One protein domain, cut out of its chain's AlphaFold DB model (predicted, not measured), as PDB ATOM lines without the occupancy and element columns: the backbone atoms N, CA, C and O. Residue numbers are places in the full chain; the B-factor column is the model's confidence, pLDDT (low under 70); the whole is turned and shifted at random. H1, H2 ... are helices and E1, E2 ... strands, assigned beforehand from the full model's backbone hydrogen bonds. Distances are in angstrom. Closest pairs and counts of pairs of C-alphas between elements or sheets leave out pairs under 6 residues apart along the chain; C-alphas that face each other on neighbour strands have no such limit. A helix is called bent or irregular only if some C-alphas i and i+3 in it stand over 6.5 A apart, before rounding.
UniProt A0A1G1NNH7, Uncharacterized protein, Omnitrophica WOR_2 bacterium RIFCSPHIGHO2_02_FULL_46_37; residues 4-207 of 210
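AT A GLANCE: This is residues 4 to 207 of the 210 residues of an uncharacterized protein of Omnitrophica WOR_2 bacterium RIFCSPHIGHO2_02_FULL_46_37 (UniProt A0A1G1NNH7). A long helix, H5, runs through the middle of the domain, with a small, strongly twisted four-stranded sheet on one side of it and the helices H3, H4 and H6 on the other, which form a loose four-helix bundle with it. H1 packs on the sheet with its residues 19 to 26, H7 packs on H6, and two long links, residues 52 to 77 and 157 to 183, lie toward the opposite end of the longest axis from H3 and H4. The printed part has 204 residues with seven named helices and four named strands, in the order E1 H1 E2 E3 E4 H2 H3 H4 H5 H6 H7. The mixed sheet has the order E1 E2 E3 E4, and the class is mixed, helices and strands. The whole is compact, with a radius of gyration of the C-alphas of 17.4 A and spans of 55 by 42 by 28 A.

HOW THE PARTS SIT: E1, residues 4 to 6, is an edge strand. A tight link leads to H1, residues 12 to 26, which is irregular: C-alphas 13 and 16 are 8.0 A apart. E2, residues 34 to 41, is parallel to E1, with N 5 and O 35 2.8 A apart, within hydrogen-bond range; E1, H1 and E2 form a strand-helix-strand unit, two parallel neighbour strands with a helix between, and its crossover is right-handed. E2 bends by 81 degrees at residue 38. E3, residues 44 to 51, forms an antiparallel hairpin with E2, with N 36 and O 49 2.9 A apart. The closest C-alphas of H1 and E3 are those of Leu 23 and Tyr 51, 7.5 A apart. E4, residues 78 to 83, forms an antiparallel hairpin with E3, with N 48 and O 80 2.8 A apart; E2, E3 and E4 are a meander, each strand the antiparallel neighbour of the one before. H2, residues 90 to 93, only grazes the sheet. H3, residues 95 to 105, and H4, residues 110 to 122, are apart. H5, residues 137 to 156, is on the sheet at a height over the sheet of 9.3 A, over E3 and E4, and runs along the strands, at 18 degrees to E3 on the local plane. H1 and H5 on one face of the sheet make two layers with it. H4 and H5 touch, at a shallow tilt of 33 degrees, only just short of steep; their closest C-alphas are those of Leu 119 and Lys 145, 6.8 A apart. H6, residues 184 to 195, is the hub, touching three helices. Among them is H3, at a shallow tilt of 29 degrees, the same way, with the C-alphas of Gln 103 and Leu 194 closest at 5.9 A. H7, residues 200 to 206, touches H6, with the C-alphas of Ala 190 and Val 203 closest at 6.2 A. In H3, H4, H5 and H6 every O i to N i+4 pair is within hydrogen-bond range, against 7 of 11 in H1 and 2 of 3 in H7; H2 is too short for such a pair.

IN THESE COORDINATES: E1 begins with C-alpha 4 at (106.195, 282.039, 332.422). From first to last C-alpha H1 measures 21.9 A, E3 19.6 A, H4 18.3 A and H5 26.3 A. H5 begins with C-alpha 137 at (130.596, 275.206, 326.095), and H7 ends with C-alpha 206 at (124.999, 254.175, 312.031).

THE WHOLE: The two C-alphas farthest apart are those of Val 63 and Lys 131, 56.2 A. The links E3 to E4, H4 to H5 and H5 to H6 are long. Residues 71 to 72 pair with residues 57 to 58, antiparallel, and with residues 168 to 169, parallel. The printed part has no cut, its mean pLDDT is 93.3, and no printed residue is under 70.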
ATOM      1  N   ILE A   4     104.800 282.255 331.998       94.44
ATOM      2  CA  ILE A   4     106.195 282.039 332.422       94.44
ATOM      3  C   ILE A   4     106.269 281.591 333.886       94.44
ATOM      4  O   ILE A   4     105.909 282.333 334.809       94.44
ATOM      5  N   VAL A   5     106.819 280.400 334.106       95.75
ATOM      6  CA  VAL A   5     107.050 279.780 335.416       95.75
ATOM      7  C   VAL A   5     108.557 279.648 335.642       95.75
ATOM      8  O   VAL A   5     109.294 279.356 334.713       95.75
ATOM      9  N   GLU A   6     109.040 279.908 336.856       95.31
ATOM     10  CA  GLU A   6     110.425 279.578 337.227       95.31
ATOM     11  C   GLU A   6     110.391 278.231 337.937       95.31
ATOM     12  O   GLU A   6     109.645 278.086 338.905       95.31
ATOM     13  N   LEU A   7     111.150 277.258 337.441       94.38
ATOM     14  CA  LEU A   7     111.224 275.918 337.999       94.38
ATOM     15  C   LEU A   7     112.649 275.666 338.485       94.38
ATOM     16  O   LEU A   7     113.560 275.463 337.688       94.38
ATOM     17  N   LYS A   8     112.833 275.677 339.805       88.44
ATOM     18  CA  LYS A   8     114.109 275.325 340.426       88.44
ATOM     19  C   LYS A   8     114.096 273.849 340.782       88.44
ATOM     20  O   LYS A   8     113.412 273.473 341.727       88.44
ATOM     21  N   ILE A   9     114.857 273.055 340.033       88.12
ATOM     22  CA  ILE A   9     115.125 271.661 340.387       88.12
ATOM     23  C   ILE A   9     115.989 271.654 341.647       88.12
ATOM     24  O   ILE A   9     117.076 272.238 341.651       88.12
ATOM     25  N   GLN A  10     115.491 271.041 342.715       86.19
ATOM     26  CA  GLN A  10     116.167 271.014 344.011       86.19
ATOM     27  C   GLN A  10     117.209 269.898 344.074       86.19
ATOM     28  O   GLN A  10     118.306 270.111 344.591       86.19
ATOM     29  N   ASP A  11     116.894 268.734 343.505       87.06
ATOM     30  CA  ASP A  11     117.773 267.573 343.473       87.06
ATOM     31  C   ASP A  11     117.862 266.993 342.054       87.06
ATOM     32  O   ASP A  11     116.911 266.428 341.513       87.06
ATOM     33  N   ASN A  12     119.051 267.066 341.443       86.56
ATOM     34  CA  ASN A  12     119.276 266.494 340.111       86.56
ATOM     35  C   ASN A  12     119.035 264.973 340.063       86.56
ATOM     36  O   ASN A  12     118.726 264.454 338.990       86.56
ATOM     37  N   LYS A  13     119.114 264.255 341.193       88.12
ATOM     38  CA  LYS A  13     118.765 262.826 341.258       88.12
ATOM     39  C   LYS A  13     117.260 262.592 341.123       88.12
ATOM     40  O   LYS A  13     116.855 261.545 340.629       88.12
ATOM     41  N   ARG A  14     116.439 263.573 341.509       91.94
ATOM     42  CA  ARG A  14     114.969 263.534 341.445       91.94
ATOM     43  C   ARG A  14     114.398 264.381 340.312       91.94
ATOM     44  O   ARG A  14     113.184 264.548 340.232       91.94
ATOM     45  N   ILE A  15     115.243 264.853 339.391       95.31
ATOM     46  CA  ILE A  15     114.854 265.770 338.311       95.31
ATOM     47  C   ILE A  15     113.628 265.295 337.526       95.31
ATOM     48  O   ILE A  15     112.753 266.098 337.218       95.31
ATOM     49  N   TYR A  16     113.518 263.993 337.244       96.56
ATOM     50  CA  TYR A  16     112.370 263.452 336.520       96.56
ATOM     51  C   TYR A  16     111.078 263.563 337.322       96.56
ATOM     52  O   TYR A  16     110.081 264.039 336.789       96.56
ATOM     53  N   GLN A  17     111.103 263.183 338.599       96.50
ATOM     54  CA  GLN A  17     109.955 263.295 339.493       96.50
ATOM     55  C   GLN A  17     109.543 264.756 339.706       96.50
ATOM     56  O   GLN A  17     108.363 265.093 339.629       96.50
ATOM     57  N   GLU A  18     110.506 265.646 339.941       96.44
ATOM     58  CA  GLU A  18     110.217 267.072 340.097       96.44
ATOM     59  C   GLU A  18     109.575 267.640 338.823       96.44
ATOM     60  O   GLU A  18     108.575 268.361 338.892       96.44
ATOM     61  N   LEU A  19     110.075 267.264 337.643       97.44
ATOM     62  CA  LEU A  19     109.471 267.654 336.371       97.44
ATOM     63  C   LEU A  19     108.064 267.074 336.204       97.44
ATOM     64  O   LEU A  19     107.158 267.806 335.804       97.44
ATOM     65  N   THR A  20     107.831 265.800 336.534       96.94
ATOM     66  CA  THR A  20     106.503 265.192 336.359       96.94
ATOM     67  C   THR A  20     105.441 265.858 337.228       96.94
ATOM     68  O   THR A  20     104.322 266.086 336.752       96.94
ATOM     69  N   GLN A  21     105.799 266.242 338.455       96.25
ATOM     70  CA  GLN A  21     104.938 266.978 339.381       96.25
ATOM     71  C   GLN A  21     104.633 268.398 338.891       96.25
ATOM     72  O   GLN A  21     103.485 268.835 338.955       96.25
ATOM     73  N   ASN A  22     105.630 269.104 338.351       96.81
ATOM     74  CA  ASN A  22     105.478 270.497 337.921       96.81
ATOM     75  C   ASN A  22     104.804 270.650 336.548       96.81
ATOM     76  O   ASN A  22     104.079 271.621 336.325       96.81
ATOM     77  N   LEU A  23     105.010 269.702 335.629       97.31
ATOM     78  CA  LEU A  23     104.460 269.753 334.269       97.31
ATOM     79  C   LEU A  23     103.048 269.153 334.173       97.31
ATOM     80  O   LEU A  23     102.221 269.636 333.398       97.31
ATOM     81  N   SER A  24     102.727 268.132 334.978       96.19
ATOM     82  CA  SER A  24     101.424 267.441 334.938       96.19
ATOM     83  C   SER A  24     100.190 268.360 335.021       96.19
ATOM     84  O   SER A  24      99.220 268.097 334.292       96.19
ATOM     85  N   PRO A  25     100.177 269.440 335.833       97.00
ATOM     86  CA  PRO A  25      99.044 270.365 335.883       97.00
ATOM     87  C   PRO A  25      98.700 270.997 334.528       97.00
ATOM     88  O   PRO A  25      97.539 271.295 334.279       97.00
ATOM     89  N   TYR A  26      99.674 271.123 333.624       97.00
ATOM     90  CA  TYR A  26      99.544 271.851 332.358       97.00
ATOM     91  C   TYR A  26      99.329 270.948 331.135       97.00
ATOM     92  O   TYR A  26      99.310 271.424 330.006       97.00
ATOM     93  N   LYS A  27      99.176 269.629 331.318       95.56
ATOM     94  CA  LYS A  27      99.046 268.651 330.214       95.56
ATOM     95  C   LYS A  27      97.883 268.911 329.245       95.56
ATOM     96  O   LYS A  27      97.924 268.438 328.118       95.56
ATOM     97  N   GLY A  28      96.839 269.606 329.703       95.00
ATOM     98  CA  GLY A  28      95.656 269.944 328.905       95.00
ATOM     99  C   GLY A  28      95.744 271.279 328.167       95.00
ATOM    100  O   GLY A  28      94.810 271.615 327.448       95.00
ATOM    101  N   GLU A  29      96.826 272.033 328.356       95.88
ATOM    102  CA  GLU A  29      97.018 273.342 327.734       95.88
ATOM    103  C   GLU A  29      97.414 273.223 326.254       95.88
ATOM    104  O   GLU A  29      97.790 272.156 325.763       95.88
ATOM    105  N   SER A  30      97.363 274.340 325.523       94.94
ATOM    106  CA  SER A  30      97.797 274.365 324.123       94.94
ATOM    107  C   SER A  30      99.322 274.188 323.992       94.94
ATOM    108  O   SER A  30     100.068 274.632 324.871       94.94
ATOM    109  N   PRO A  31      99.831 273.557 322.914       95.88
ATOM    110  CA  PRO A  31     101.266 273.321 322.752       95.88
ATOM    111  C   PRO A  31     102.108 274.600 322.847       95.88
ATOM    112  O   PRO A  31     101.819 275.603 322.197       95.88
ATOM    113  N   GLY A  32     103.170 274.553 323.654       94.94
ATOM    114  CA  GLY A  32     104.115 275.650 323.872       94.94
ATOM    115  C   GLY A  32     103.559 276.852 324.643       94.94
ATOM    116  O   GLY A  32     104.222 277.889 324.708       94.94
ATOM    117  N   SER A  33     102.364 276.738 325.223       96.38
ATOM    118  CA  SER A  33     101.703 277.832 325.944       96.38
ATOM    119  C   SER A  33     102.324 278.162 327.299       96.38
ATOM    120  O   SER A  33     102.130 279.274 327.796       96.38
ATOM    121  N   VAL A  34     103.093 277.246 327.890       97.81
ATOM    122  CA  VAL A  34     103.763 277.448 329.176       97.81
ATOM    123  C   VAL A  34     105.271 277.335 328.991       97.81
ATOM    124  O   VAL A  34     105.782 276.343 328.478       97.81
ATOM    125  N   LEU A  35     105.990 278.368 329.418       97.75
ATOM    126  CA  LEU A  35     107.446 278.424 329.431       97.75
ATOM    127  C   LEU A  35     107.939 278.265 330.870       97.75
ATOM    128  O   LEU A  35     107.699 279.129 331.714       97.75
ATOM    129  N   PHE A  36     108.670 277.192 331.136       98.06
ATOM    130  CA  PHE A  36     109.346 276.977 332.410       98.06
ATOM    131  C   PHE A  36     110.809 277.377 332.268       98.06
ATOM    132  O   PHE A  36     111.524 276.779 331.473       98.06
ATOM    133  N   ILE A  37     111.274 278.369 333.023       97.88
ATOM    134  CA  ILE A  37     112.703 278.673 333.142       97.88
ATOM    135  C   ILE A  37     113.308 277.660 334.103       97.88
ATOM    136  O   ILE A  37     112.967 277.662 335.283       97.88
ATOM    137  N   VAL A  38     114.170 276.801 333.574       96.81
ATOM    138  CA  VAL A  38     114.745 275.651 334.283       96.81
ATOM    139  C   VAL A  38     116.224 275.831 334.613       96.81
ATOM    140  O   VAL A  38     116.749 275.159 335.492       96.81
ATOM    141  N   GLU A  39     116.894 276.764 333.935       95.94
ATOM    142  CA  GLU A  39     118.250 277.206 334.257       95.94
ATOM    143  C   GLU A  39     118.288 278.739 334.203       95.94
ATOM    144  O   GLU A  39     117.872 279.356 333.213       95.94
ATOM    145  N   GLY A  40     118.796 279.369 335.262       94.38
ATOM    146  CA  GLY A  40     118.762 280.822 335.442       94.38
ATOM    147  C   GLY A  40     117.523 281.300 336.204       94.38
ATOM    148  O   GLY A  40     117.037 280.628 337.107       94.38
ATOM    149  N   THR A  41     117.038 282.498 335.879       95.00
ATOM    150  CA  THR A  41     115.854 283.109 336.519       95.00
ATOM    151  C   THR A  41     114.960 283.767 335.478       95.00
ATOM    152  O   THR A  41     115.418 284.044 334.372       95.00
ATOM    153  N   LYS A  42     113.724 284.141 335.828       92.88
ATOM    154  CA  LYS A  42     112.847 284.911 334.916       92.88
ATOM    155  C   LYS A  42     113.494 286.193 334.380       92.88
ATOM    156  O   LYS A  42     113.223 286.588 333.253       92.88
ATOM    157  N   ARG A  43     114.345 286.848 335.180       93.00
ATOM    158  CA  ARG A  43     115.040 288.091 334.793       93.00
ATOM    159  C   ARG A  43     116.304 287.838 333.970       93.00
ATOM    160  O   ARG A  43     116.713 288.697 333.197       93.00
ATOM    161  N   LYS A  44     116.948 286.689 334.173       95.12
ATOM    162  CA  LYS A  44     118.180 286.275 333.489       95.12
ATOM    163  C   LYS A  44     118.054 284.799 333.097       95.12
ATOM    164  O   LYS A  44     118.668 283.953 333.754       95.12
ATOM    165  N   PRO A  45     117.206 284.476 332.105       96.56
ATOM    166  CA  PRO A  45     117.002 283.096 331.695       96.56
ATOM    167  C   PRO A  45     118.247 282.581 330.972       96.56
ATOM    168  O   PRO A  45     118.920 283.342 330.270       96.56
ATOM    169  N   VAL A  46     118.548 281.295 331.153       96.81
ATOM    170  CA  VAL A  46     119.620 280.591 330.434       96.81
ATOM    171  C   VAL A  46     119.025 279.467 329.596       96.81
ATOM    172  O   VAL A  46     119.236 279.445 328.388       96.81
ATOM    173  N   ILE A  47     118.225 278.593 330.212       97.94
ATOM    174  CA  ILE A  47     117.428 277.576 329.518       97.94
ATOM    175  C   ILE A  47     115.989 277.648 330.018       97.94
ATOM    176  O   ILE A  47     115.732 277.679 331.225       97.94
ATOM    177  N   GLY A  48     115.053 277.640 329.077       97.94
ATOM    178  CA  GLY A  48     113.658 277.329 329.325       97.94
ATOM    179  C   GLY A  48     113.240 276.023 328.655       97.94
ATOM    180  O   GLY A  48     113.917 275.527 327.756       97.94
ATOM    181  N   ILE A  49     112.099 275.487 329.073       98.00
ATOM    182  CA  ILE A  49     111.377 274.435 328.359       98.00
ATOM    183  C   ILE A  49     109.949 274.898 328.071       98.00
ATOM    184  O   ILE A  49     109.260 275.424 328.949       98.00
ATOM    185  N   ARG A  50     109.504 274.731 326.825       97.62
ATOM    186  CA  ARG A  50     108.130 274.992 326.399       97.62
ATOM    187  C   ARG A  50     107.309 273.725 326.466       97.62
ATOM    188  O   ARG A  50     107.634 272.729 325.822       97.62
ATOM    189  N   TYR A  51     106.217 273.805 327.204       98.00
ATOM    190  CA  TYR A  51     105.322 272.700 327.478       98.00
ATOM    191  C   TYR A  51     103.856 273.156 327.346       98.00
ATOM    192  O   TYR A  51     103.553 274.307 327.671       98.00
ATOM    193  N   PRO A  52     102.926 272.286 326.916       97.62
ATOM    194  CA  PRO A  52     103.129 270.974 326.289       97.62
ATOM    195  C   PRO A  52     103.968 270.979 325.005       97.62
ATOM    196  O   PRO A  52     103.897 271.917 324.215       97.62
ATOM    197  N   GLY A  53     104.749 269.924 324.778       95.19
ATOM    198  CA  GLY A  53     105.433 269.680 323.510       95.19
ATOM    199  C   GLY A  53     104.490 269.175 322.415       95.19
ATOM    200  O   GLY A  53     103.346 268.795 322.664       95.19
ATOM    201  N   LYS A  54     104.968 269.158 321.166       92.06
ATOM    202  CA  LYS A  54     104.157 268.772 319.994       92.06
ATOM    203  C   LYS A  54     103.825 267.279 319.947       92.06
ATOM    204  O   LYS A  54     102.872 266.902 319.268       92.06
ATOM    205  N   LYS A  55     104.620 266.419 320.596       91.25
ATOM    206  CA  LYS A  55     104.385 264.964 320.622       91.25
ATOM    207  C   LYS A  55     103.366 264.560 321.691       91.25
ATOM    208  O   LYS A  55     102.853 263.440 321.607       91.25
ATOM    209  N   LEU A  56     103.088 265.432 322.666       93.94
ATOM    210  CA  LEU A  56     102.084 265.202 323.700       93.94
ATOM    211  C   LEU A  56     100.702 265.133 323.054       93.94
ATOM    212  O   LEU A  56     100.293 266.041 322.332       93.94
ATOM    213  N   ARG A  57      99.955 264.063 323.335       91.94
ATOM    214  CA  ARG A  57      98.558 263.949 322.896       91.94
ATOM    215  C   ARG A  57      97.680 263.240 323.911       91.94
ATOM    216  O   ARG A  57      98.113 262.307 324.592       91.94
ATOM    217  N   LYS A  58      96.411 263.642 323.944       93.06
ATOM    218  CA  LYS A  58      95.350 262.882 324.604       93.06
ATOM    219  C   LYS A  58      94.929 261.729 323.691       93.06
ATOM    220  O   LYS A  58      94.715 261.922 322.497       93.06
ATOM    221  N   ARG A  59      94.857 260.522 324.240       91.19
ATOM    222  CA  ARG A  59      94.513 259.293 323.520       91.19
ATOM    223  C   ARG A  59      93.001 259.110 323.520       91.19
ATOM    224  O   ARG A  59      92.370 259.228 324.567       91.19
ATOM    225  N   THR A  60      92.444 258.736 322.375       88.38
ATOM    226  CA  THR A  60      91.059 258.263 322.286       88.38
ATOM    227  C   THR A  60      91.033 256.770 322.590       88.38
ATOM    228  O   THR A  60      91.646 255.974 321.878       88.38
ATOM    229  N   LEU A  61      90.362 256.378 323.672       86.88
ATOM    230  CA  LEU A  61      90.234 254.979 324.077       86.88
ATOM    231  C   LEU A  61      88.837 254.465 323.738       86.88
ATOM    232  O   LEU A  61      87.860 255.175 323.929       86.88
ATOM    233  N   LYS A  62      88.744 253.209 323.280       86.25
ATOM    234  CA  LYS A  62      87.445 252.555 323.035       86.25
ATOM    235  C   LYS A  62      86.630 252.390 324.321       86.25
ATOM    236  O   LYS A  62      85.416 252.504 324.293       86.25
ATOM    237  N   VAL A  63      87.311 252.099 325.430       87.75
ATOM    238  CA  VAL A  63      86.726 252.006 326.771       87.75
ATOM    239  C   VAL A  63      87.695 252.659 327.747       87.75
ATOM    240  O   VAL A  63      88.877 252.300 327.793       87.75
ATOM    241  N   GLU A  64      87.202 253.616 328.524       89.38
ATOM    242  CA  GLU A  64      87.954 254.236 329.608       89.38
ATOM    243  C   GLU A  64      87.740 253.440 330.900       89.38
ATOM    244  O   GLU A  64      86.612 253.188 331.314       89.38
ATOM    245  N   ARG A  65      88.834 252.986 331.513       87.69
ATOM    246  CA  ARG A  65      88.840 252.280 332.798       87.69
ATOM    247  C   ARG A  65      89.703 253.066 333.776       87.69
ATOM    248  O   ARG A  65      90.570 253.827 333.352       87.69
ATOM    249  N   ALA A  66      89.547 252.813 335.073       82.50
ATOM    250  CA  ALA A  66      90.321 253.492 336.120       82.50
ATOM    251  C   ALA A  66      91.851 253.409 335.921       82.50
ATOM    252  O   ALA A  66      92.588 254.297 336.331       82.50
ATOM    253  N   ASN A  67      92.343 252.358 335.257       83.88
ATOM    254  CA  ASN A  67      93.763 252.145 334.986       83.88
ATOM    255  C   ASN A  67      94.201 252.573 333.568       83.88
ATOM    256  O   ASN A  67      95.321 252.262 333.153       83.88
ATOM    257  N   SER A  68      93.352 253.270 332.815       87.50
ATOM    258  CA  SER A  68      93.657 253.724 331.460       87.50
ATOM    259  C   SER A  68      94.727 254.819 331.438       87.50
ATOM    260  O   SER A  68      94.689 255.782 332.194       87.50
ATOM    261  N   ALA A  69      95.677 254.702 330.509       91.88
ATOM    262  CA  ALA A  69      96.609 255.783 330.193       91.88
ATOM    263  C   ALA A  69      95.973 256.712 329.150       91.88
ATOM    264  O   ALA A  69      95.914 256.354 327.971       91.88
ATOM    265  N   LEU A  70      95.490 257.881 329.573       93.31
ATOM    266  CA  LEU A  70      94.806 258.845 328.696       93.31
ATOM    267  C   LEU A  70      95.763 259.719 327.886       93.31
ATOM    268  O   LEU A  70      95.330 260.412 326.972       93.31
ATOM    269  N   TRP A  71      97.054 259.687 328.203       94.38
ATOM    270  CA  TRP A  71      98.060 260.549 327.594       94.38
ATOM    271  C   TRP A  71      99.179 259.722 326.969       94.38
ATOM    272  O   TRP A  71      99.584 258.690 327.513       94.38
ATOM    273  N   ALA A  72      99.674 260.187 325.826       93.12
ATOM    274  CA  ALA A  72     100.888 259.689 325.194       93.12
ATOM    275  C   ALA A  72     101.959 260.783 325.171       93.12
ATOM    276  O   ALA A  72     101.624 261.951 324.957       93.12
ATOM    277  N   ASN A  73     103.223 260.388 325.371       93.62
ATOM    278  CA  ASN A  73     104.395 261.277 325.374       93.62
ATOM    279  C   ASN A  73     104.180 262.503 326.283       93.62
ATOM    280  O   ASN A  73     104.407 263.645 325.890       93.62
ATOM    281  N   LEU A  74     103.648 262.249 327.486       95.94
ATOM    282  CA  LEU A  74     103.100 263.273 328.381       95.94
ATOM    283  C   LEU A  74     104.109 264.358 328.756       95.94
ATOM    284  O   LEU A  74     103.701 265.476 329.011       95.94
ATOM    285  N   TYR A  75     105.399 264.042 328.793       96.69
ATOM    286  CA  TYR A  75     106.448 264.980 329.193       96.69
ATOM    287  C   TYR A  75     107.325 265.412 328.017       96.69
ATOM    288  O   TYR A  75     108.488 265.756 328.200       96.69
ATOM    289  N   ASP A  76     106.765 265.416 326.804       96.25
ATOM    290  CA  ASP A  76     107.395 266.075 325.666       96.25
ATOM    291  C   ASP A  76     107.420 267.595 325.875       96.25
ATOM    292  O   ASP A  76     106.412 268.197 326.257       96.25
ATOM    293  N   PHE A  77     108.559 268.223 325.595       97.38
ATOM    294  CA  PHE A  77     108.744 269.673 325.644       97.38
ATOM    295  C   PHE A  77     109.811 270.123 324.638       97.38
ATOM    296  O   PHE A  77     110.650 269.336 324.204       97.38
ATOM    297  N   GLU A  78     109.788 271.405 324.272       96.81
ATOM    298  CA  GLU A  78     110.843 272.038 323.472       96.81
ATOM    299  C   GLU A  78     111.856 272.732 324.391       96.81
ATOM    300  O   GLU A  78     111.466 273.469 325.292       96.81
ATOM    301  N   VAL A  79     113.153 272.534 324.149       97.62
ATOM    302  CA  VAL A  79     114.237 273.214 324.877       97.62
ATOM    303  C   VAL A  79     114.526 274.570 324.236       97.62
ATOM    304  O   VAL A  79     114.755 274.653 323.032       97.62
ATOM    305  N   VAL A  80     114.554 275.626 325.047       97.44
ATOM    306  CA  VAL A  80     114.656 277.022 324.608       97.44
ATOM    307  C   VAL A  80     115.885 277.689 325.236       97.44
ATOM    308  O   VAL A  80     115.855 278.044 326.417       97.44
ATOM    309  N   PRO A  81     116.985 277.865 324.488       97.81
ATOM    310  CA  PRO A  81     118.175 278.538 324.991       97.81
ATOM    311  C   PRO A  81     118.044 280.064 324.948       97.81
ATOM    312  O   PRO A  81     117.427 280.633 324.048       97.81
ATOM    313  N   TYR A  82     118.694 280.737 325.895       97.38
ATOM    314  CA  TYR A  82     118.726 282.193 326.002       97.38
ATOM    315  C   TYR A  82     120.157 282.729 326.014       97.38
ATOM    316  O   TYR A  82     121.077 282.122 326.563       97.38
ATOM    317  N   LYS A  83     120.336 283.930 325.459       94.12
ATOM    318  CA  LYS A  83     121.565 284.720 325.582       94.12
ATOM    319  C   LYS A  83     121.209 286.183 325.772       94.12
ATOM    320  O   LYS A  83     120.456 286.757 324.990       94.12
ATOM    321  N   ASN A  84     121.761 286.795 326.819       90.94
ATOM    322  CA  ASN A  84     121.508 288.198 327.165       90.94
ATOM    323  C   ASN A  84     120.003 288.521 327.276       90.94
ATOM    324  O   ASN A  84     119.543 289.545 326.780       90.94
ATOM    325  N   GLY A  85     119.227 287.608 327.874       90.06
ATOM    326  CA  GLY A  85     117.777 287.750 328.053       90.06
ATOM    327  C   GLY A  85     116.942 287.555 326.783       90.06
ATOM    328  O   GLY A  85     115.717 287.574 326.867       90.06
ATOM    329  N   LYS A  86     117.571 287.336 325.624       94.31
ATOM    330  CA  LYS A  86     116.884 287.042 324.366       94.31
ATOM    331  C   LYS A  86     116.886 285.551 324.100       94.31
ATOM    332  O   LYS A  86     117.899 284.880 324.292       94.31
ATOM    333  N   GLU A  87     115.745 285.057 323.650       95.69
ATOM    334  CA  GLU A  87     115.627 283.696 323.158       95.69
ATOM    335  C   GLU A  87     116.468 283.515 321.894       95.69
ATOM    336  O   GLU A  87     116.479 284.373 321.007       95.69
ATOM    337  N   LEU A  88     117.186 282.402 321.828       95.94
ATOM    338  CA  LEU A  88     117.904 281.984 320.639       95.94
ATOM    339  C   LEU A  88     117.039 281.036 319.807       95.94
ATOM    340  O   LEU A  88     116.232 280.280 320.339       95.94
ATOM    341  N   SER A  89     117.265 281.035 318.492       93.56
ATOM    342  CA  SER A  89     116.603 280.084 317.597       93.56
ATOM    343  C   SER A  89     116.964 278.647 317.972       93.56
ATOM    344  O   SER A  89     118.140 278.277 317.947       93.56
ATOM    345  N   THR A  90     115.955 277.822 318.258       91.12
ATOM    346  CA  THR A  90     116.124 276.395 318.583       91.12
ATOM    347  C   THR A  90     116.706 275.595 317.412       91.12
ATOM    348  O   THR A  90     117.346 274.567 317.623       91.12
ATOM    349  N   GLN A  91     116.603 276.108 316.179       91.69
ATOM    350  CA  GLN A  91     117.216 275.514 314.984       91.69
ATOM    351  C   GLN A  91     118.752 275.474 315.056       91.69
ATOM    352  O   GLN A  91     119.365 274.542 314.540       91.69
ATOM    353  N   ASN A  92     119.369 276.424 315.767       92.38
ATOM    354  CA  ASN A  92     120.823 276.467 315.966       92.38
ATOM    355  C   ASN A  92     121.313 275.456 317.017       92.38
ATOM    356  O   ASN A  92     122.509 275.342 317.267       92.38
ATOM    357  N   PHE A  93     120.384 274.752 317.664       94.44
ATOM    358  CA  PHE A  93     120.637 273.827 318.765       94.44
ATOM    359  C   PHE A  93     119.991 272.464 318.514       94.44
ATOM    360  O   PHE A  93     119.752 271.697 319.446       94.44
ATOM    361  N   THR A  94     119.707 272.146 317.248       92.12
ATOM    362  CA  THR A  94     119.286 270.793 316.884       92.12
ATOM    363  C   THR A  94     120.392 269.801 317.215       92.12
ATOM    364  O   THR A  94     121.572 270.149 317.292       92.12
ATOM    365  N   PHE A  95     120.021 268.530 317.342       88.19
ATOM    366  CA  PHE A  95     120.996 267.465 317.525       88.19
ATOM    367  C   PHE A  95     122.128 267.520 316.485       88.19
ATOM    368  O   PHE A  95     123.297 267.369 316.832       88.19
ATOM    369  N   GLY A  96     121.786 267.771 315.218       91.25
ATOM    370  CA  GLY A  96     122.773 267.856 314.148       91.25
ATOM    371  C   GLY A  96     123.763 269.003 314.337       91.25
ATOM    372  O   GLY A  96     124.959 268.788 314.151       91.25
ATOM    373  N   GLU A  97     123.293 270.178 314.764       94.94
ATOM    374  CA  GLU A  97     124.183 271.300 315.092       94.94
ATOM    375  C   GLU A  97     125.087 270.979 316.282       94.94
ATOM    376  O   GLU A  97     126.296 271.187 316.210       94.94
ATOM    377  N   LEU A  98     124.536 270.388 317.346       96.00
ATOM    378  CA  LEU A  98     125.319 270.009 318.525       96.00
ATOM    379  C   LEU A  98     126.383 268.951 318.203       96.00
ATOM    380  O   LEU A  98     127.474 268.978 318.770       96.00
ATOM    381  N   MET A  99     126.100 268.005 317.308       94.94
ATOM    382  CA  MET A  99     127.086 267.001 316.900       94.94
ATOM    383  C   MET A  99     128.178 267.576 316.005       94.94
ATOM    384  O   MET A  99     129.347 267.246 316.201       94.94
ATOM    385  N   ARG A 100     127.818 268.439 315.045       95.12
ATOM    386  CA  ARG A 100     128.797 269.135 314.196       95.12
ATOM    387  C   ARG A 100     129.743 269.978 315.035       95.12
ATOM    388  O   ARG A 100     130.951 269.775 314.984       95.12
ATOM    389  N   ASP A 101     129.180 270.831 315.887       97.31
ATOM    390  CA  ASP A 101     129.949 271.684 316.784       97.31
ATOM    391  C   ASP A 101     130.822 270.865 317.751       97.31
ATOM    392  O   ASP A 101     131.962 271.241 318.030       97.31
ATOM    393  N   PHE A 102     130.344 269.706 318.222       97.56
ATOM    394  CA  PHE A 102     131.181 268.808 319.013       97.56
ATOM    395  C   PHE A 102     132.365 268.265 318.216       97.56
ATOM    396  O   PHE A 102     133.500 268.353 318.686       97.56
ATOM    397  N   GLN A 103     132.119 267.716 317.024       96.06
ATOM    398  CA  GLN A 103     133.165 267.144 316.181       96.06
ATOM    399  C   GLN A 103     134.239 268.186 315.846       96.06
ATOM    400  O   GLN A 103     135.423 267.900 316.021       96.06
ATOM    401  N   GLU A 104     133.821 269.375 315.413       96.56
ATOM    402  CA  GLU A 104     134.694 270.451 314.934       96.56
ATOM    403  C   GLU A 104     135.456 271.139 316.070       96.56
ATOM    404  O   GLU A 104     136.651 271.399 315.942       96.56
ATOM    405  N   ASN A 105     134.793 271.408 317.201       97.81
ATOM    406  CA  ASN A 105     135.324 272.343 318.196       97.81
ATOM    407  C   ASN A 105     135.662 271.710 319.554       97.81
ATOM    408  O   ASN A 105     136.333 272.349 320.370       97.81
ATOM    409  N   LYS A 106     135.165 270.501 319.861       97.62
ATOM    410  CA  LYS A 106     135.125 269.997 321.253       97.62
ATOM    411  C   LYS A 106     135.622 268.559 321.444       97.62
ATOM    412  O   LYS A 106     136.089 268.234 322.536       97.62
ATOM    413  N   SER A 107     135.584 267.719 320.412       96.25
ATOM    414  CA  SER A 107     135.867 266.270 320.444       96.25
ATOM    415  C   SER A 107     137.243 265.905 321.020       96.25
ATOM    416  O   SER A 107     137.372 264.970 321.818       96.25
ATOM    417  N   ASN A 108     138.261 266.697 320.681       95.50
ATOM    418  CA  ASN A 108     139.648 266.491 321.106       95.50
ATOM    419  C   ASN A 108     139.948 267.035 322.516       95.50
ATOM    420  O   ASN A 108     141.016 266.775 323.074       95.50
ATOM    421  N   ASN A 109     139.027 267.786 323.133       97.44
ATOM    422  CA  ASN A 109     139.262 268.367 324.449       97.44
ATOM    423  C   ASN A 109     138.917 267.375 325.574       97.44
ATOM    424  O   ASN A 109     137.753 267.155 325.907       97.44
ATOM    425  N   LYS A 110     139.949 266.822 326.226       96.69
ATOM    426  CA  LYS A 110     139.797 265.848 327.326       96.69
ATOM    427  C   LYS A 110     138.977 266.378 328.511       96.69
ATOM    428  O   LYS A 110     138.186 265.631 329.077       96.69
ATOM    429  N   LYS A 111     139.137 267.657 328.880       96.88
ATOM    430  CA  LYS A 111     138.401 268.261 330.008       96.88
ATOM    431  C   LYS A 111     136.914 268.381 329.695       96.88
ATOM    432  O   LYS A 111     136.090 268.035 330.530       96.88
ATOM    433  N   PHE A 112     136.579 268.847 328.494       97.69
ATOM    434  CA  PHE A 112     135.196 268.942 328.047       97.69
ATOM    435  C   PHE A 112     134.541 267.560 327.931       97.69
ATOM    436  O   PHE A 112     133.409 267.388 328.370       97.69
ATOM    437  N   TRP A 113     135.274 266.560 327.429       97.50
ATOM    438  CA  TRP A 113     134.798 265.176 327.379       97.50
ATOM    439  C   TRP A 113     134.428 264.621 328.761       97.50
ATOM    440  O   TRP A 113     133.321 264.125 328.932       97.50
ATOM    441  N   ALA A 114     135.291 264.792 329.767       96.69
ATOM    442  CA  ALA A 114     134.990 264.351 331.131       96.69
ATOM    443  C   ALA A 114     133.727 265.025 331.707       96.69
ATOM    444  O   ALA A 114     132.990 264.430 332.490       96.69
ATOM    445  N   MET A 115     133.447 266.270 331.307       97.25
ATOM    446  CA  MET A 115     132.220 266.968 331.705       97.25
ATOM    447  C   MET A 115     130.980 266.430 330.986       97.25
ATOM    448  O   MET A 115     129.917 266.381 331.597       97.25
ATOM    449  N   LEU A 116     131.102 266.002 329.725       97.00
ATOM    450  CA  LEU A 116     130.029 265.294 329.020       97.00
ATOM    451  C   LEU A 116     129.716 263.945 329.670       97.00
ATOM    452  O   LEU A 116     128.545 263.612 329.819       97.00
ATOM    453  N   GLU A 117     130.740 263.193 330.078       96.62
ATOM    454  CA  GLU A 117     130.571 261.927 330.805       96.62
ATOM    455  C   GLU A 117     129.862 262.149 332.145       96.62
ATOM    456  O   GLU A 117     128.884 261.466 332.450       96.62
ATOM    457  N   GLY A 118     130.286 263.160 332.912       95.81
ATOM    458  CA  GLY A 118     129.604 263.549 334.150       95.81
ATOM    459  C   GLY A 118     128.151 263.971 333.915       95.81
ATOM    460  O   GLY A 118     127.251 263.537 334.631       95.81
ATOM    461  N   LEU A 119     127.890 264.751 332.862       96.12
ATOM    462  CA  LEU A 119     126.528 265.138 332.504       96.12
ATOM    463  C   LEU A 119     125.666 263.922 332.130       96.12
ATOM    464  O   LEU A 119     124.497 263.857 332.517       96.12
ATOM    465  N   TYR A 120     126.227 262.971 331.380       96.06
ATOM    466  CA  TYR A 120     125.525 261.768 330.937       96.06
ATOM    467  C   TYR A 120     125.072 260.917 332.125       96.06
ATOM    468  O   TYR A 120     123.902 260.520 332.161       96.06
ATOM    469  N   ASN A 121     125.969 260.709 333.092       93.44
ATOM    470  CA  ASN A 121     125.728 259.877 334.268       93.44
ATOM    471  C   ASN A 121     124.822 260.565 335.300       93.44
ATOM    472  O   ASN A 121     123.876 259.948 335.783       93.44
ATOM    473  N   ASP A 122     125.068 261.847 335.591       91.44
ATOM    474  CA  ASP A 122     124.516 262.492 336.791       91.44
ATOM    475  C   ASP A 122     123.545 263.647 336.505       91.44
ATOM    476  O   ASP A 122     122.982 264.218 337.437       91.44
ATOM    477  N   ASN A 123     123.348 264.053 335.243       91.00
ATOM    478  CA  ASN A 123     122.625 265.286 334.875       91.00
ATOM    479  C   ASN A 123     123.207 266.573 335.490       91.00
ATOM    480  O   ASN A 123     122.527 267.603 335.538       91.00
ATOM    481  N   THR A 124     124.458 266.548 335.957       88.81
ATOM    482  CA  THR A 124     125.069 267.689 336.645       88.81
ATOM    483  C   THR A 124     126.159 268.361 335.821       88.81
ATOM    484  O   THR A 124     126.866 267.737 335.033       88.81
ATOM    485  N   ILE A 125     126.300 269.673 336.027       92.06
ATOM    486  CA  ILE A 125     127.401 270.489 335.510       92.06
ATOM    487  C   ILE A 125     127.968 271.238 336.715       92.06
ATOM    488  O   ILE A 125     127.451 272.276 337.116       92.06
ATOM    489  N   THR A 126     128.992 270.673 337.350       86.44
ATOM    490  CA  THR A 126     129.510 271.175 338.637       86.44
ATOM    491  C   THR A 126     130.619 272.212 338.487       86.44
ATOM    492  O   THR A 126     130.956 272.915 339.436       86.44
ATOM    493  N   LYS A 127     131.218 272.310 337.296       91.38
ATOM    494  CA  LYS A 127     132.360 273.183 337.006       91.38
ATOM    495  C   LYS A 127     132.093 274.000 335.753       91.38
ATOM    496  O   LYS A 127     131.306 273.606 334.896       91.38
ATOM    497  N   ARG A 128     132.790 275.130 335.622       94.56
ATOM    498  CA  ARG A 128     132.771 275.907 334.382       94.56
ATOM    499  C   ARG A 128     133.581 275.171 333.305       94.56
ATOM    500  O   ARG A 128     134.728 274.811 333.578       94.56
ATOM    501  N   PRO A 129     133.025 274.951 332.104       96.19
ATOM    502  CA  PRO A 129     133.751 274.276 331.037       96.19
ATOM    503  C   PRO A 129     134.890 275.142 330.478       96.19
ATOM    504  O   PRO A 129     134.861 276.372 330.619       96.19
ATOM    505  N   PRO A 130     135.906 274.521 329.845       96.31
ATOM    506  CA  PRO A 130     136.952 275.263 329.148       96.31
ATOM    507  C   PRO A 130     136.337 276.135 328.048       96.31
ATOM    508  O   PRO A 130     135.337 275.751 327.448       96.31
ATOM    509  N   LYS A 131     136.944 277.290 327.757       97.06
ATOM    510  CA  LYS A 131     136.553 278.097 326.593       97.06
ATOM    511  C   LYS A 131     136.978 277.359 325.325       97.06
ATOM    512  O   LYS A 131     138.161 277.078 325.159       97.06
ATOM    513  N   LEU A 132     136.017 277.047 324.464       97.75
ATOM    514  CA  LEU A 132     136.226 276.366 323.188       97.75
ATOM    515  C   LEU A 132     135.476 277.119 322.083       97.75
ATOM    516  O   LEU A 132     134.511 277.820 322.401       97.75
ATOM    517  N   PRO A 133     135.903 276.990 320.815       98.00
ATOM    518  CA  PRO A 133     135.217 277.608 319.687       98.00
ATOM    519  C   PRO A 133     133.786 277.084 319.484       98.00
ATOM    520  O   PRO A 133     133.362 276.088 320.086       98.00
ATOM    521  N   GLY A 134     133.059 277.768 318.598       96.75
ATOM    522  CA  GLY A 134     131.689 277.428 318.227       96.75
ATOM    523  C   GLY A 134     130.675 277.797 319.307       96.75
ATOM    524  O   GLY A 134     130.699 278.909 319.845       96.75
ATOM    525  N   ILE A 135     129.758 276.880 319.618       97.25
ATOM    526  CA  ILE A 135     128.746 277.096 320.662       97.25
ATOM    527  C   ILE A 135     129.446 277.236 322.020       97.25
ATOM    528  O   ILE A 135     130.338 276.444 322.340       97.25
ATOM    529  N   ASP A 136     129.015 278.216 322.828       97.06
ATOM    530  CA  ASP A 136     129.524 278.390 324.192       97.06
ATOM    531  C   ASP A 136     129.448 277.052 324.956       97.06
ATOM    532  O   ASP A 136     128.366 276.465 325.042       97.06
ATOM    533  N   PRO A 137     130.562 276.544 325.511       97.75
ATOM    534  CA  PRO A 137     130.596 275.206 326.095       97.75
ATOM    535  C   PRO A 137     129.642 274.990 327.271       97.75
ATOM    536  O   PRO A 137     129.183 273.868 327.475       97.75
ATOM    537  N   LEU A 138     129.319 276.033 328.046       97.44
ATOM    538  CA  LEU A 138     128.341 275.910 329.127       97.44
ATOM    539  C   LEU A 138     126.931 275.818 328.551       97.44
ATOM    540  O   LEU A 138     126.181 274.921 328.926       97.44
ATOM    541  N   LEU A 139     126.596 276.698 327.606       97.38
ATOM    542  CA  LEU A 139     125.313 276.650 326.911       97.38
ATOM    543  C   LEU A 139     125.113 275.315 326.183       97.38
ATOM    544  O   LEU A 139     124.032 274.743 326.266       97.38
ATOM    545  N   TYR A 140     126.158 274.784 325.541       97.94
ATOM    546  CA  TYR A 140     126.148 273.468 324.902       97.94
ATOM    547  C   TYR A 140     125.728 272.370 325.885       97.94
ATOM    548  O   TYR A 140     124.787 271.624 325.617       97.94
ATOM    549  N   LEU A 141     126.409 272.276 327.034       97.94
ATOM    550  CA  LEU A 141     126.134 271.248 328.042       97.94
ATOM    551  C   LEU A 141     124.725 271.399 328.626       97.94
ATOM    552  O   LEU A 141     124.035 270.403 328.820       97.94
ATOM    553  N   LEU A 142     124.279 272.633 328.872       97.38
ATOM    554  CA  LEU A 142     122.939 272.904 329.389       97.38
ATOM    555  C   LEU A 142     121.851 272.520 328.381       97.38
ATOM    556  O   LEU A 142     120.900 271.833 328.741       97.38
ATOM    557  N   VAL A 143     121.992 272.897 327.111       97.75
ATOM    558  CA  VAL A 143     121.053 272.482 326.058       97.75
ATOM    559  C   VAL A 143     121.019 270.958 325.947       97.75
ATOM    560  O   VAL A 143     119.941 270.364 325.947       97.75
ATOM    561  N   LEU A 144     122.189 270.315 325.907       97.38
ATOM    562  CA  LEU A 144     122.292 268.864 325.784       97.38
ATOM    563  C   LEU A 144     121.653 268.137 326.975       97.38
ATOM    564  O   LEU A 144     120.927 267.171 326.761       97.38
ATOM    565  N   LYS A 145     121.851 268.633 328.207       97.06
ATOM    566  CA  LYS A 145     121.192 268.132 329.426       97.06
ATOM    567  C   LYS A 145     119.681 268.046 329.233       97.06
ATOM    568  O   LYS A 145     119.082 266.998 329.457       97.06
ATOM    569  N   TRP A 146     119.069 269.149 328.812       97.50
ATOM    570  CA  TRP A 146     117.615 269.248 328.707       97.50
ATOM    571  C   TRP A 146     117.050 268.460 327.521       97.50
ATOM    572  O   TRP A 146     115.984 267.861 327.659       97.50
ATOM    573  N   ILE A 147     117.788 268.359 326.409       95.94
ATOM    574  CA  ILE A 147     117.445 267.444 325.308       95.94
ATOM    575  C   ILE A 147     117.496 265.989 325.789       95.94
ATOM    576  O   ILE A 147     116.571 265.224 325.540       95.94
ATOM    577  N   TRP A 148     118.535 265.589 326.522       96.06
ATOM    578  CA  TRP A 148     118.652 264.226 327.050       96.06
ATOM    579  C   TRP A 148     117.545 263.860 328.031       96.06
ATOM    580  O   TRP A 148     117.033 262.745 327.971       96.06
ATOM    581  N   ILE A 149     117.145 264.786 328.901       96.69
ATOM    582  CA  ILE A 149     116.010 264.589 329.811       96.69
ATOM    583  C   ILE A 149     114.711 264.387 329.019       96.69
ATOM    584  O   ILE A 149     113.952 263.466 329.318       96.69
ATOM    585  N   GLN A 150     114.464 265.201 327.988       95.19
ATOM    586  CA  GLN A 150     113.293 265.049 327.116       95.19
ATOM    587  C   GLN A 150     113.298 263.701 326.377       95.19
ATOM    588  O   GLN A 150     112.273 263.024 326.301       95.19
ATOM    589  N   GLU A 151     114.446 263.284 325.849       92.94
ATOM    590  CA  GLU A 151     114.598 262.000 325.160       92.94
ATOM    591  C   GLU A 151     114.400 260.813 326.109       92.94
ATOM    592  O   GLU A 151     113.763 259.823 325.748       92.94
ATOM    593  N   ASP A 152     114.875 260.914 327.347       95.00
ATOM    594  CA  ASP A 152     114.616 259.899 328.362       95.00
ATOM    595  C   ASP A 152     113.126 259.811 328.718       95.00
ATOM    596  O   ASP A 152     112.588 258.705 328.799       95.00
ATOM    597  N   PHE A 153     112.426 260.941 328.849       94.69
ATOM    598  CA  PHE A 153     110.971 260.938 329.035       94.69
ATOM    599  C   PHE A 153     110.226 260.307 327.863       94.69
ATOM    600  O   PHE A 153     109.270 259.572 328.081       94.69
ATOM    601  N   ASN A 154     110.641 260.602 326.633       90.38
ATOM    602  CA  ASN A 154     109.932 260.179 325.428       90.38
ATOM    603  C   ASN A 154     110.242 258.745 324.996       90.38
ATOM    604  O   ASN A 154     109.455 258.149 324.256       90.38
ATOM    605  N   TYR A 155     111.379 258.192 325.420       89.25
ATOM    606  CA  TYR A 155     111.842 256.908 324.905       89.25
ATOM    607  C   TYR A 155     112.310 255.929 325.972       89.25
ATOM    608  O   TYR A 155     112.288 254.739 325.694       89.25
ATOM    609  N   ARG A 156     112.706 256.354 327.174       91.50
ATOM    610  CA  ARG A 156     113.294 255.449 328.172       91.50
ATOM    611  C   ARG A 156     112.334 255.111 329.304       91.50
ATOM    612  O   ARG A 156     112.148 253.932 329.605       91.50
ATOM    613  N   PHE A 157     111.749 256.125 329.934       93.44
ATOM    614  CA  PHE A 157     111.034 255.946 331.191       93.44
ATOM    615  C   PHE A 157     109.519 255.849 331.025       93.44
ATOM    616  O   PHE A 157     108.883 256.626 330.310       93.44
ATOM    617  N   ASN A 158     108.927 254.907 331.750       93.06
ATOM    618  CA  ASN A 158     107.492 254.841 331.965       93.06
ATOM    619  C   ASN A 158     107.070 255.699 333.170       93.06
ATOM    620  O   ASN A 158     107.894 256.152 333.961       93.06
ATOM    621  N   TRP A 159     105.758 255.880 333.328       94.62
ATOM    622  CA  TRP A 159     105.181 256.722 334.377       94.62
ATOM    623  C   TRP A 159     105.545 256.308 335.812       94.62
ATOM    624  O   TRP A 159     105.594 257.178 336.674       94.62
ATOM    625  N   GLN A 160     105.810 255.024 336.075       95.12
ATOM    626  CA  GLN A 160     106.177 254.539 337.412       95.12
ATOM    627  C   GLN A 160     107.627 254.894 337.742       95.12
ATOM    628  O   GLN A 160     107.907 255.331 338.849       95.12
ATOM    629  N   GLU A 161     108.532 254.757 336.771       95.06
ATOM    630  CA  GLU A 161     109.969 255.028 336.940       95.06
ATOM    631  C   GLU A 161     110.277 256.496 337.245       95.06
ATOM    632  O   GLU A 161     111.302 256.793 337.849       95.06
ATOM    633  N   VAL A 162     109.401 257.409 336.823       95.19
ATOM    634  CA  VAL A 162     109.534 258.856 337.070       95.19
ATOM    635  C   VAL A 162     108.532 259.373 338.102       95.19
ATOM    636  O   VAL A 162     108.305 260.581 338.179       95.19
ATOM    637  N   GLU A 163     107.887 258.462 338.841       96.00
ATOM    638  CA  GLU A 163     106.887 258.768 339.872       96.00
ATOM    639  C   GLU A 163     105.839 259.787 339.396       96.00
ATOM    640  O   GLU A 163     105.470 260.739 340.085       96.00
ATOM    641  N   SER A 164     105.382 259.606 338.157       96.00
ATOM    642  CA  SER A 164     104.435 260.507 337.526       96.00
ATOM    643  C   SER A 164     103.073 260.425 338.219       96.00
ATOM    644  O   SER A 164     102.518 259.326 338.330       96.00
ATOM    645  N   PRO A 165     102.449 261.567 338.570       96.00
ATOM    646  CA  PRO A 165     101.088 261.582 339.104       96.00
ATOM    647  C   PRO A 165     100.038 261.184 338.054       96.00
ATOM    648  O   PRO A 165      98.879 260.951 338.387       96.00
ATOM    649  N   VAL A 166     100.411 261.140 336.771       94.94
ATOM    650  CA  VAL A 166      99.517 260.788 335.666       94.94
ATOM    651  C   VAL A 166     100.092 259.609 334.902       94.94
ATOM    652  O   VAL A 166     101.214 259.646 334.390       94.94
ATOM    653  N   ARG A 167      99.286 258.559 334.756       94.56
ATOM    654  CA  ARG A 167      99.643 257.415 333.925       94.56
ATOM    655  C   ARG A 167      99.707 257.824 332.450       94.56
ATOM    656  O   ARG A 167      98.712 258.278 331.882       94.56
ATOM    657  N   TYR A 168     100.852 257.590 331.815       93.88
ATOM    658  CA  TYR A 168     101.060 257.824 330.384       93.88
ATOM    659  C   TYR A 168     101.715 256.621 329.701       93.88
ATOM    660  O   TYR A 168     102.217 255.701 330.353       93.88
ATOM    661  N   VAL A 169     101.678 256.627 328.372       92.62
ATOM    662  CA  VAL A 169     102.400 255.677 327.516       92.62
ATOM    663  C   VAL A 169     103.315 256.414 326.546       92.62
ATOM    664  O   VAL A 169     103.129 257.600 326.281       92.62
ATOM    665  N   LEU A 170     104.294 255.695 326.012       91.06
ATOM    666  CA  LEU A 170     105.148 256.181 324.938       91.06
ATOM    667  C   LEU A 170     104.590 255.693 323.604       91.06
ATOM    668  O   LEU A 170     104.206 254.527 323.463       91.06
ATOM    669  N   GLU A 171     104.501 256.598 322.638       89.69
ATOM    670  CA  GLU A 171     103.995 256.272 321.311       89.69
ATOM    671  C   GLU A 171     104.814 256.960 320.218       89.69
ATOM    672  O   GLU A 171     105.276 258.095 320.357       89.69
ATOM    673  N   THR A 172     104.933 256.288 319.075       82.00
ATOM    674  CA  THR A 172     105.534 256.846 317.868       82.00
ATOM    675  C   THR A 172     104.703 258.016 317.343       82.00
ATOM    676  O   THR A 172     103.527 258.208 317.687       82.00
ATOM    677  N   ARG A 173     105.289 258.761 316.399       70.38
ATOM    678  CA  ARG A 173     104.563 259.771 315.621       70.38
ATOM    679  C   ARG A 173     103.282 259.200 314.992       70.38
ATOM    680  O   ARG A 173     102.277 259.898 314.970       70.38
ATOM    681  N   THR A 174     103.303 257.938 314.555       75.75
ATOM    682  CA  THR A 174     102.184 257.252 313.886       75.75
ATOM    683  C   THR A 174     101.124 256.674 314.828       75.75
ATOM    684  O   THR A 174     100.150 256.114 314.341       75.75
ATOM    685  N   GLY A 175     101.267 256.793 316.154       75.31
ATOM    686  CA  GLY A 175     100.264 256.267 317.098       75.31
ATOM    687  C   GLY A 175     100.588 254.898 317.689       75.31
ATOM    688  O   GLY A 175      99.927 254.465 318.630       75.31
ATOM    689  N   SER A 176     101.600 254.207 317.169       81.62
ATOM    690  CA  SER A 176     101.983 252.876 317.643       81.62
ATOM    691  C   SER A 176     102.696 252.972 318.987       81.62
ATOM    692  O   SER A 176     103.507 253.873 319.197       81.62
ATOM    693  N   ARG A 177     102.435 252.029 319.901       79.94
ATOM    694  CA  ARG A 177     103.199 251.951 321.154       79.94
ATOM    695  C   ARG A 177     104.675 251.751 320.849       79.94
ATOM    696  O   ARG A 177     105.024 250.900 320.034       79.94
ATOM    697  N   THR A 178     105.527 252.499 321.534       76.44
ATOM    698  CA  THR A 178     106.964 252.237 321.531       76.44
ATOM    699  C   THR A 178     107.317 251.323 322.696       76.44
ATOM    700  O   THR A 178     106.808 251.471 323.811       76.44
ATOM    701  N   SER A 179     108.195 250.354 322.440       73.44
ATOM    702  CA  SER A 179     108.974 249.735 323.508       73.44
ATOM    703  C   SER A 179     109.940 250.770 324.095       73.44
ATOM    704  O   SER A 179     110.209 251.804 323.477       73.44
ATOM    705  N   LYS A 180     110.469 250.496 325.293       80.38
ATOM    706  CA  LYS A 180     111.550 251.310 325.855       80.38
ATOM    707  C   LYS A 180     112.727 251.319 324.875       80.38
ATOM    708  O   LYS A 180     113.259 250.268 324.525       80.38
ATOM    709  N   GLY A 181     113.085 252.506 324.413       82.19
ATOM    710  CA  GLY A 181     114.253 252.799 323.602       82.19
ATOM    711  C   GLY A 181     115.433 253.292 324.440       82.19
ATOM    712  O   GLY A 181     115.421 253.284 325.669       82.19
ATOM    713  N   ALA A 182     116.473 253.744 323.743       83.50
ATOM    714  CA  ALA A 182     117.755 254.101 324.347       83.50
ATOM    715  C   ALA A 182     117.785 255.483 325.039       83.50
ATOM    716  O   ALA A 182     118.763 255.784 325.721       83.50
ATOM    717  N   GLY A 183     116.761 256.330 324.860       89.69
ATOM    718  CA  GLY A 183     116.741 257.703 325.388       89.69
ATOM    719  C   GLY A 183     118.029 258.461 325.053       89.69
ATOM    720  O   GLY A 183     118.525 258.400 323.921       89.69
ATOM    721  N   ARG A 184     118.646 259.089 326.061       93.69
ATOM    722  CA  ARG A 184     119.932 259.790 325.913       93.69
ATOM    723  C   ARG A 184     121.080 258.912 325.412       93.69
ATOM    724  O   ARG A 184     122.016 259.428 324.808       93.69
ATOM    725  N   ALA A 185     121.050 257.596 325.647       93.69
ATOM    726  CA  ALA A 185     122.172 256.716 325.313       93.69
ATOM    727  C   ALA A 185     122.430 256.670 323.803       93.69
ATOM    728  O   ALA A 185     123.578 256.566 323.381       93.69
ATOM    729  N   LYS A 186     121.387 256.859 322.987       91.19
ATOM    730  CA  LYS A 186     121.515 257.001 321.532       91.19
ATOM    731  C   LYS A 186     122.379 258.204 321.143       91.19
ATOM    732  O   LYS A 186     123.231 258.112 320.265       91.19
ATOM    733  N   PHE A 187     122.165 259.326 321.819       91.56
ATOM    734  CA  PHE A 187     122.874 260.582 321.589       91.56
ATOM    735  C   PHE A 187     124.307 260.501 322.113       91.56
ATOM    736  O   PHE A 187     125.243 260.940 321.453       91.56
ATOM    737  N   PHE A 188     124.486 259.896 323.286       95.81
ATOM    738  CA  PHE A 188     125.806 259.693 323.865       95.81
ATOM    739  C   PHE A 188     126.664 258.738 323.025       95.81
ATOM    740  O   PHE A 188     127.831 259.026 322.775       95.81
ATOM    741  N   ALA A 189     126.077 257.668 322.479       95.19
ATOM    742  CA  ALA A 189     126.757 256.787 321.532       95.19
ATOM    743  C   ALA A 189     127.235 257.539 320.277       95.19
ATOM    744  O   ALA A 189     128.349 257.309 319.812       95.19
ATOM    745  N   ALA A 190     126.448 258.490 319.762       94.75
ATOM    746  CA  ALA A 190     126.875 259.335 318.647       94.75
ATOM    747  C   ALA A 190     128.103 260.187 319.007       94.75
ATOM    748  O   ALA A 190     129.054 260.238 318.231       94.75
ATOM    749  N   LEU A 191     128.129 260.790 320.201       96.38
ATOM    750  CA  LEU A 191     129.290 261.539 320.694       96.38
ATOM    751  C   LEU A 191     130.539 260.656 320.841       96.38
ATOM    752  O   LEU A 191     131.633 261.096 320.488       96.38
ATOM    753  N   ILE A 192     130.384 259.412 321.309       96.75
ATOM    754  CA  ILE A 192     131.478 258.431 321.380       96.75
ATOM    755  C   ILE A 192     132.032 258.159 319.977       96.75
ATOM    756  O   ILE A 192     133.237 258.264 319.769       96.75
ATOM    757  N   LEU A 193     131.178 257.875 318.989       96.31
ATOM    758  CA  LEU A 193     131.637 257.630 317.617       96.31
ATOM    759  C   LEU A 193     132.404 258.834 317.050       96.31
ATOM    760  O   LEU A 193     133.489 258.663 316.497       96.31
ATOM    761  N   LEU A 194     131.891 260.053 317.246       95.56
ATOM    762  CA  LEU A 194     132.575 261.282 316.824       95.56
ATOM    763  C   LEU A 194     133.932 261.455 317.518       95.56
ATOM    764  O   LEU A 194     134.906 261.863 316.888       95.56
ATOM    765  N   LYS A 195     134.019 261.116 318.809       94.88
ATOM    766  CA  LYS A 195     135.277 261.123 319.564       94.88
ATOM    767  C   LYS A 195     136.289 260.120 319.007       94.88
ATOM    768  O   LYS A 195     137.484 260.397 319.032       94.88
ATOM    769  N   HIS A 196     135.821 258.985 318.495       94.38
ATOM    770  CA  HIS A 196     136.640 257.958 317.847       94.38
ATOM    771  C   HIS A 196     136.784 258.177 316.331       94.38
ATOM    772  O   HIS A 196     136.958 257.222 315.579       94.38
ATOM    773  N   TYR A 197     136.751 259.438 315.891       91.19
ATOM    774  CA  TYR A 197     137.072 259.875 314.527       91.19
ATOM    775  C   TYR A 197     136.092 259.430 313.432       91.19
ATOM    776  O   TYR A 197     136.387 259.574 312.243       91.19
ATOM    777  N   PHE A 198     134.894 258.963 313.789       94.75
ATOM    778  CA  PHE A 198     133.827 258.807 312.805       94.75
ATOM    779  C   PHE A 198     133.341 260.194 312.381       94.75
ATOM    780  O   PHE A 198     133.104 261.063 313.216       94.75
ATOM    781  N   SER A 199     133.152 260.407 311.078       92.31
ATOM    782  CA  SER A 199     132.567 261.658 310.594       92.31
ATOM    783  C   SER A 199     131.080 261.731 310.935       92.31
ATOM    784  O   SER A 199     130.374 260.720 310.934       92.31
ATOM    785  N   PHE A 200     130.550 262.935 311.136       89.94
ATOM    786  CA  PHE A 200     129.124 263.151 311.380       89.94
ATOM    787  C   PHE A 200     128.241 262.566 310.267       89.94
ATOM    788  O   PHE A 200     127.160 262.040 310.530       89.94
ATOM    789  N   ALA A 201     128.714 262.589 309.017       90.00
ATOM    790  CA  ALA A 201     128.029 261.948 307.899       90.00
ATOM    791  C   ALA A 201     127.900 260.427 308.082       90.00
ATOM    792  O   ALA A 201     126.855 259.865 307.755       90.00
ATOM    793  N   LEU A 202     128.931 259.770 308.621       91.81
ATOM    794  CA  LEU A 202     128.921 258.340 308.917       91.81
ATOM    795  C   LEU A 202     128.093 258.027 310.169       91.81
ATOM    796  O   LEU A 202     127.276 257.111 310.145       91.81
ATOM    797  N   VAL A 203     128.223 258.827 311.230       91.50
ATOM    798  CA  VAL A 203     127.453 258.649 312.472       91.50
ATOM    799  C   VAL A 203     125.948 258.682 312.213       91.50
ATOM    800  O   VAL A 203     125.239 257.813 312.711       91.50
ATOM    801  N   LYS A 204     125.458 259.598 311.366       88.88
ATOM    802  CA  LYS A 204     124.038 259.653 310.963       88.88
ATOM    803  C   LYS A 204     123.530 258.391 310.258       88.88
ATOM    804  O   LYS A 204     122.326 258.151 310.257       88.88
ATOM    805  N   LYS A 205     124.417 257.619 309.624       88.25
ATOM    806  CA  LYS A 205     124.068 256.341 308.984       88.25
ATOM    807  C   LYS A 205     124.008 255.203 310.002       88.25
ATOM    808  O   LYS A 205     123.152 254.338 309.882       88.25
ATOM    809  N   ILE A 206     124.907 255.213 310.989       86.88
ATOM    810  CA  ILE A 206     124.999 254.175 312.031       86.88
ATOM    811  C   ILE A 206     123.877 254.339 313.054       86.88
ATOM    812  O   ILE A 206     123.212 253.378 313.432       86.88
ATOM    813  N   ILE A 207     123.666 255.571 313.508       84.88
ATOM    814  CA  ILE A 207     122.643 255.933 314.476       84.88
ATOM    815  C   ILE A 207     121.647 256.811 313.718       84.88
ATOM    816  O   ILE A 207     121.969 257.962 313.429       84.88
TER     817      ILE A 207